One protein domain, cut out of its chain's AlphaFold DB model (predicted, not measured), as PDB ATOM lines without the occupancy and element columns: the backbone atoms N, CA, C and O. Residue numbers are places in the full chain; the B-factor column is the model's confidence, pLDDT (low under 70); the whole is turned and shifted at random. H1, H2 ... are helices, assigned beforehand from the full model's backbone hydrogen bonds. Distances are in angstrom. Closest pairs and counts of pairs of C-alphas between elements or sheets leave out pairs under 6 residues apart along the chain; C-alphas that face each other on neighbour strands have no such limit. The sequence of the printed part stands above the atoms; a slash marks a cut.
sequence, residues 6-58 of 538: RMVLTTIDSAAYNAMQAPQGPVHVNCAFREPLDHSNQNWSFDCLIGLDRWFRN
ATOM      1  N   ARG A   6      90.380  27.115  78.819       91.50
ATOM      2  CA  ARG A   6      90.946  26.417  79.988       91.50
ATOM      3  C   ARG A   6      92.450  26.650  80.160       91.50
ATOM      4  O   ARG A   6      92.901  26.811  81.288       91.50
ATOM      5  N   MET A   7      93.222  26.678  79.071       91.50
ATOM      6  CA  MET A   7      94.666  26.928  79.149       91.50
ATOM      7  C   MET A   7      94.935  28.322  79.723       91.50
ATOM      8  O   MET A   7      95.736  28.453  80.643       91.50
ATOM      9  N   VAL A   8      94.209  29.338  79.251       91.94
ATOM     10  CA  VAL A   8      94.319  30.711  79.763       91.94
ATOM     11  C   VAL A   8      93.929  30.766  81.239       91.94
ATOM     12  O   VAL A   8      94.713  31.254  82.045       91.94
ATOM     13  N   LEU A   9      92.778  30.193  81.611       93.56
ATOM     14  CA  LEU A   9      92.299  30.172  82.999       93.56
ATOM     15  C   LEU A   9      93.319  29.530  83.951       93.56
ATOM     16  O   LEU A   9      93.753  30.161  84.907       93.56
ATOM     17  N   THR A  10      93.782  28.314  83.640       94.75
ATOM     18  CA  THR A  10      94.784  27.610  84.468       94.75
ATOM     19  C   THR A  10      96.124  28.350  84.546       94.75
ATOM     20  O   THR A  10      96.792  28.306  85.578       94.75
ATOM     21  N   THR A  11      96.520  29.053  83.480       95.81
ATOM     22  CA  THR A  11      97.762  29.836  83.432       95.81
ATOM     23  C   THR A  11      97.669  31.069  84.328       95.81
ATOM     24  O   THR A  11      98.608  31.343  85.072       95.81
ATOM     25  N   ILE A  12      96.540  31.785  84.300       95.62
ATOM     26  CA  ILE A  12      96.289  32.936  85.179       95.62
ATOM     27  C   ILE A  12      96.190  32.494  86.642       95.62
ATOM     28  O   ILE A  12      96.833  33.109  87.489       95.62
ATOM     29  N   ASP A  13      95.484  31.399  86.938       95.50
ATOM     30  CA  ASP A  13      95.393  30.865  88.304       95.50
ATOM     31  C   ASP A  13      96.773  30.459  88.847       95.50
ATOM     32  O   ASP A  13      97.117  30.768  89.988       95.50
ATOM     33  N   SER A  14      97.601  29.818  88.015       95.56
ATOM     34  CA  SER A  14      98.986  29.468  88.357       95.56
ATOM     35  C   SER A  14      99.857  30.705  88.575       95.56
ATOM     36  O   SER A  14     100.617  30.770  89.541       95.56
ATOM     37  N   ALA A  15      99.738  31.716  87.712       96.25
ATOM     38  CA  ALA A  15     100.466  32.971  87.851       96.25
ATOM     39  C   ALA A  15     100.081  33.697  89.152       96.25
ATOM     40  O   ALA A  15     100.964  34.088  89.913       96.25
ATOM     41  N   ALA A  16      98.784  33.809  89.452       95.25
ATOM     42  CA  ALA A  16      98.288  34.403  90.690       95.25
ATOM     43  C   ALA A  16      98.766  33.627  91.928       95.25
ATOM     44  O   ALA A  16      99.255  34.231  92.882       95.25
ATOM     45  N   TYR A  17      98.703  32.290  91.892       93.88
ATOM     46  CA  TYR A  17      99.230  31.449  92.965       93.88
ATOM     47  C   TYR A  17     100.719  31.715  93.209       93.88
ATOM     48  O   TYR A  17     101.104  32.036  94.332       93.88
ATOM     49  N   ASN A  18     101.549  31.657  92.165       93.56
ATOM     50  CA  ASN A  18     102.990  31.875  92.288       93.56
ATOM     51  C   ASN A  18     103.336  33.290  92.777       93.56
ATOM     52  O   ASN A  18     104.282  33.443  93.541       93.56
ATOM     53  N   ALA A  19     102.561  34.310  92.390       95.06
ATOM     54  CA  ALA A  19     102.766  35.681  92.858       95.06
ATOM     55  C   ALA A  19     102.468  35.858  94.360       95.06
ATOM     56  O   ALA A  19     103.081  36.696  95.024       95.06
ATOM     57  N   MET A  20     101.520  35.078  94.898       90.38
ATOM     58  CA  MET A  20     101.020  35.208  96.272       90.38
ATOM     59  C   MET A  20     101.656  34.232  97.276       90.38
ATOM     60  O   MET A  20     101.567  34.477  98.485       90.38
ATOM     61  N   GLN A  21     102.273  33.140  96.813       85.75
ATOM     62  CA  GLN A  21     102.994  32.191  97.668       85.75
ATOM     63  C   GLN A  21     104.330  32.750  98.150       85.75
ATOM     64  O   GLN A  21     104.905  33.614  97.509       85.75
ATOM     65  N   ALA A  22     104.849  32.243  99.272       83.56
ATOM     66  CA  ALA A  22     106.188  32.601  99.733       83.56
ATOM     67  C   ALA A  22     107.263  31.904  98.864       83.56
ATOM     68  O   ALA A  22     107.264  30.672  98.794       83.56
ATOM     69  N   PRO A  23     108.208  32.639  98.247       88.12
ATOM     70  CA  PRO A  23     108.387  34.089  98.312       88.12
ATOM     71  C   PRO A  23     107.446  34.841  97.359       88.12
ATOM     72  O   PRO A  23     107.375  34.515  96.177       88.12
ATOM     73  N   GLN A  24     106.763  35.868  97.873       91.06
ATOM     74  CA  GLN A  24     105.858  36.687  97.062       91.06
ATOM     75  C   GLN A  24     106.657  37.508  96.050       91.06
ATOM     76  O   GLN A  24     107.731  38.019  96.380       91.06
ATOM     77  N   GLY A  25     106.138  37.669  94.832       93.06
ATOM     78  CA  GLY A  25     106.885  38.367  93.790       93.06
ATOM     79  C   GLY A  25     106.154  38.543  92.460       93.06
ATOM     80  O   GLY A  25     105.049  38.034  92.270       93.06
ATOM     81  N   PRO A  26     106.766  39.294  91.528       95.94
ATOM     82  CA  PRO A  26     106.192  39.527  90.213       95.94
ATOM     83  C   PRO A  26     106.172  38.244  89.377       95.94
ATOM     84  O   PRO A  26     107.103  37.440  89.410       95.94
ATOM     85  N   VAL A  27     105.131  38.105  88.558       96.94
ATOM     86  CA  VAL A  27     105.015  37.074  87.522       96.94
ATOM     87  C   VAL A  27     104.858  37.748  86.165       96.94
ATOM     88  O   VAL A  27     104.224  38.795  86.052       96.94
ATOM     89  N   HIS A  28     105.444  37.161  85.127       97.00
ATOM     90  CA  HIS A  28     105.365  37.682  83.765       97.00
ATOM     91  C   HIS A  28     104.506  36.754  82.904       97.00
ATOM     92  O   HIS A  28     104.872  35.603  82.672       97.00
ATOM     93  N   VAL A  29     103.370  37.267  82.424       95.19
ATOM     94  CA  VAL A  29     102.479  36.564  81.493       95.19
ATOM     95  C   VAL A  29     102.559  37.257  80.138       95.19
ATOM     96  O   VAL A  29     102.039  38.354  79.961       95.19
ATOM     97  N   ASN A  30     103.231  36.620  79.181       95.00
ATOM     98  CA  ASN A  30     103.359  37.151  77.829       95.00
ATOM     99  C   ASN A  30     102.149  36.746  76.971       95.00
ATOM    100  O   ASN A  30     101.980  35.568  76.654       95.00
ATOM    101  N   CYS A  31     101.337  37.725  76.570       91.75
ATOM    102  CA  CYS A  31     100.131  37.519  75.768       91.75
ATOM    103  C   CYS A  31     100.355  37.998  74.328       91.75
ATOM    104  O   CYS A  31     100.274  39.190  74.043       91.75
ATOM    105  N   ALA A  32     100.643  37.072  73.411       90.69
ATOM    106  CA  ALA A  32     100.820  37.403  72.001       90.69
ATOM    107  C   ALA A  32      99.461  37.576  71.300       90.69
ATOM    108  O   ALA A  32      98.662  36.640  71.251       90.69
ATOM    109  N   PHE A  33      99.231  38.752  70.714       87.00
ATOM    110  CA  PHE A  33      98.046  39.055  69.911       87.00
ATOM    111  C   PHE A  33      98.457  39.327  68.465       87.00
ATOM    112  O   PHE A  33      99.404  40.071  68.214       87.00
ATOM    113  N   ARG A  34      97.752  38.715  67.511       87.06
ATOM    114  CA  ARG A  34      97.929  38.995  66.081       87.06
ATOM    115  C   ARG A  34      97.013  40.133  65.651       87.06
ATOM    116  O   ARG A  34      95.906  40.245  66.168       87.06
ATOM    117  N   GLU A  35      97.451  40.916  64.673       86.31
ATOM    118  CA  GLU A  35      96.591  41.896  64.011       86.31
ATOM    119  C   GLU A  35      95.389  41.212  63.312       86.31
ATOM    120  O   GLU A  35      95.521  40.074  62.841       86.31
ATOM    121  N   PRO A  36      94.228  41.889  63.218       85.62
ATOM    122  CA  PRO A  36      93.962  43.236  63.727       85.62
ATOM    123  C   PRO A  36      93.656  43.242  65.238       85.62
ATOM    124  O   PRO A  36      93.017  42.334  65.760       85.62
ATOM    125  N   LEU A  37      94.127  44.281  65.937       85.25
ATOM    126  CA  LEU A  37      93.856  44.510  67.369       85.25
ATOM    127  C   LEU A  37      92.649  45.436  67.599       85.25
ATOM    128  O   LEU A  37      92.396  45.865  68.724       85.25
ATOM    129  N   ASP A  38      91.959  45.813  66.525       83.94
ATOM    130  CA  ASP A  38      90.831  46.725  66.579       83.94
ATOM    131  C   ASP A  38      89.566  46.031  67.104       83.94
ATOM    132  O   ASP A  38      89.451  44.807  67.144       83.94
ATOM    133  N   HIS A  39      88.576  46.826  67.509       71.50
ATOM    134  CA  HIS A  39      87.282  46.330  67.984       71.50
ATOM    135  C   HIS A  39      86.382  45.826  66.841       71.50
ATOM    136  O   HIS A  39      85.160  45.988  66.890       71.50
ATOM    137  N   SER A  40      86.956  45.247  65.782       77.31
ATOM    138  CA  SER A  40      86.162  44.627  64.731       77.31
ATOM    139  C   SER A  40      85.443  43.406  65.318       77.31
ATOM    140  O   SER A  40      86.059  42.430  65.743       77.31
ATOM    141  N   ASN A  41      84.109  43.473  65.397       69.56
ATOM    142  CA  ASN A  41      83.283  42.371  65.886       69.56
ATOM    143  C   ASN A  41      83.400  41.177  64.928       69.56
ATOM    144  O   ASN A  41      82.643  41.060  63.964       69.56
ATOM    145  N   GLN A  42      84.357  40.288  65.185       70.25
ATOM    146  CA  GLN A  42      84.453  38.995  64.523       70.25
ATOM    147  C   GLN A  42      83.719  37.932  65.344       70.25
ATOM    148  O   GLN A  42      83.883  37.834  66.562       70.25
ATOM    149  N   ASN A  43      82.930  37.098  64.666       72.00
ATOM    150  CA  ASN A  43      82.348  35.910  65.283       72.00
ATOM    151  C   ASN A  43      83.468  34.897  65.548       72.00
ATOM    152  O   ASN A  43      84.036  34.332  64.613       72.00
ATOM    153  N   TRP A  44      83.790  34.668  66.820       74.38
ATOM    154  CA  TRP A  44      84.731  33.637  67.248       74.38
ATOM    155  C   TRP A  44      83.981  32.362  67.641       74.38
ATOM    156  O   TRP A  44      82.812  32.402  68.025       74.38
ATOM    157  N   SER A  45      84.642  31.209  67.510       78.25
ATOM    158  CA  SER A  45      84.010  29.932  67.846       78.25
ATOM    159  C   SER A  45      83.876  29.758  69.362       78.25
ATOM    160  O   SER A  45      84.876  29.752  70.087       78.25
ATOM    161  N   PHE A  46      82.647  29.503  69.815       82.50
ATOM    162  CA  PHE A  46      82.333  29.114  71.190       82.50
ATOM    163  C   PHE A  46      82.896  27.737  71.579       82.50
ATOM    164  O   PHE A  46      82.875  27.391  72.759       82.50
ATOM    165  N   ASP A  47      83.456  26.967  70.636       85.62
ATOM    166  CA  ASP A  47      84.036  25.645  70.912       85.62
ATOM    167  C   ASP A  47      85.130  25.704  71.985       85.62
ATOM    168  O   ASP A  47      85.263  24.803  72.813       85.62
ATOM    169  N   CYS A  48      85.893  26.801  72.027       83.56
ATOM    170  CA  CYS A  48      86.952  26.971  73.019       83.56
ATOM    171  C   CYS A  48      86.432  27.226  74.449       83.56
ATOM    172  O   CYS A  48      87.226  27.137  75.390       83.56
ATOM    173  N   LEU A  49      85.123  27.474  74.621       87.31
ATOM    174  CA  LEU A  49      84.444  27.596  75.916       87.31
ATOM    175  C   LEU A  49      83.783  26.296  76.403       87.31
ATOM    176  O   LEU A  49      83.269  26.261  77.522       87.31
ATOM    177  N   ILE A  50      83.766  25.228  75.598       88.19
ATOM    178  CA  ILE A  50      83.009  24.012  75.923       88.19
ATOM    179  C   ILE A  50      83.420  23.428  77.289       88.19
ATOM    180  O   ILE A  50      84.595  23.175  77.596       88.19
ATOM    181  N   GLY A  51      82.410  23.172  78.128       87.88
ATOM    182  CA  GLY A  51      82.553  22.605  79.468       87.88
ATOM    183  C   GLY A  51      83.026  23.593  80.537       87.88
ATOM    184  O   GLY A  51      83.404  23.159  81.625       87.88
ATOM    185  N   LEU A  52      82.992  24.899  80.251       91.69
ATOM    186  CA  LEU A  52      83.170  25.963  81.243       91.69
ATOM    187  C   LEU A  52      81.852  26.418  81.890       91.69
ATOM    188  O   LEU A  52      81.873  27.288  82.754       91.69
ATOM    189  N   ASP A  53      80.710  25.807  81.553       91.88
ATOM    190  CA  ASP A  53      79.380  26.207  82.045       91.88
ATOM    191  C   ASP A  53      79.281  26.263  83.573       91.88
ATOM    192  O   ASP A  53      78.569  27.092  84.130       91.88
ATOM    193  N   ARG A  54      79.983  25.358  84.267       89.38
ATOM    194  CA  ARG A  54      80.028  25.336  85.736       89.38
ATOM    195  C   ARG A  54      80.879  26.465  86.301       89.38
ATOM    196  O   ARG A  54      80.525  27.000  87.345       89.38
ATOM    197  N   TRP A  55      81.980  26.789  85.627       92.56
ATOM    198  CA  TRP A  55      82.884  27.859  86.030       92.56
ATOM    199  C   TRP A  55      82.212  29.224  85.853       92.56
ATOM    200  O   TRP A  55      82.152  29.975  86.808       92.56
ATOM    201  N   PHE A  56      81.530  29.467  84.726       91.31
ATOM    202  CA  PHE A  56      80.749  30.696  84.496       91.31
ATOM    203  C   PHE A  56      79.623  30.961  85.513       91.31
ATOM    204  O   PHE A  56      79.059  32.050  85.528       91.31
ATOM    205  N   ARG A  57      79.245  29.970  86.329       93.50
ATOM    206  CA  ARG A  57      78.196  30.090  87.355       93.50
ATOM    207  C   ARG A  57      78.738  30.405  88.751       93.50
ATOM    208  O   ARG A  57      77.940  30.454  89.684       93.50
ATOM    209  N   ASN A  58      80.052  30.536  88.923       90.31
ATOM    210  CA  ASN A  58      80.662  30.866  90.206       90.31
ATOM    211  C   ASN A  58      81.817  31.863  90.038       90.31
ATOM    212  O   ASN A  58      82.348  32.022  88.944       90.31
TER     213      ASN A  58
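This is residues 6 to 58 of the 538 residues of an uncharacterized protein of Hordeum vulgare subsp. vulgare (UniProt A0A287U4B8). There is little regular structure here: one long helix, H1, and a loose, open loop of chain that folds back past it and swings round to a short helix, H2, near H1's first residue. Residues 32 to 47 and 53 to 58 stand free. The printed part has 53 residues, with two named helices, H1 then H2, holding 19 of them, and no named strand; its class is all helix. It is flat, 42 by 30 by 14 A, and only just extended, close to loose, with a radius of gyration of the C-alphas of 15.1 A.

Find C-alpha 6 at (90.946, 26.417, 79.988); from there H1, residues 6 to 20, runs 21.1 A to C-alpha 20 at (101.020, 35.208, 96.272). H2, residues 46 to 49, ends at C-alpha 49, (84.444, 27.596, 75.916).

Look at Arg 6 and Leu 49: H1 and H2 are close but not clearly touching, and these closest C-alphas are 7.8 A apart. In H1 every O i to N i+4 pair is within hydrogen-bond range; H2 is too short for such a pair.

The C-alphas of Pro 23 and Asn 43, the two farthest apart, are 42.1 A apart. The printed part has no cut, and the link from H1 to H2, residues 21 to 45, is long. Mean pLDDT of the printed part is 88.6; residue 41 is under 70.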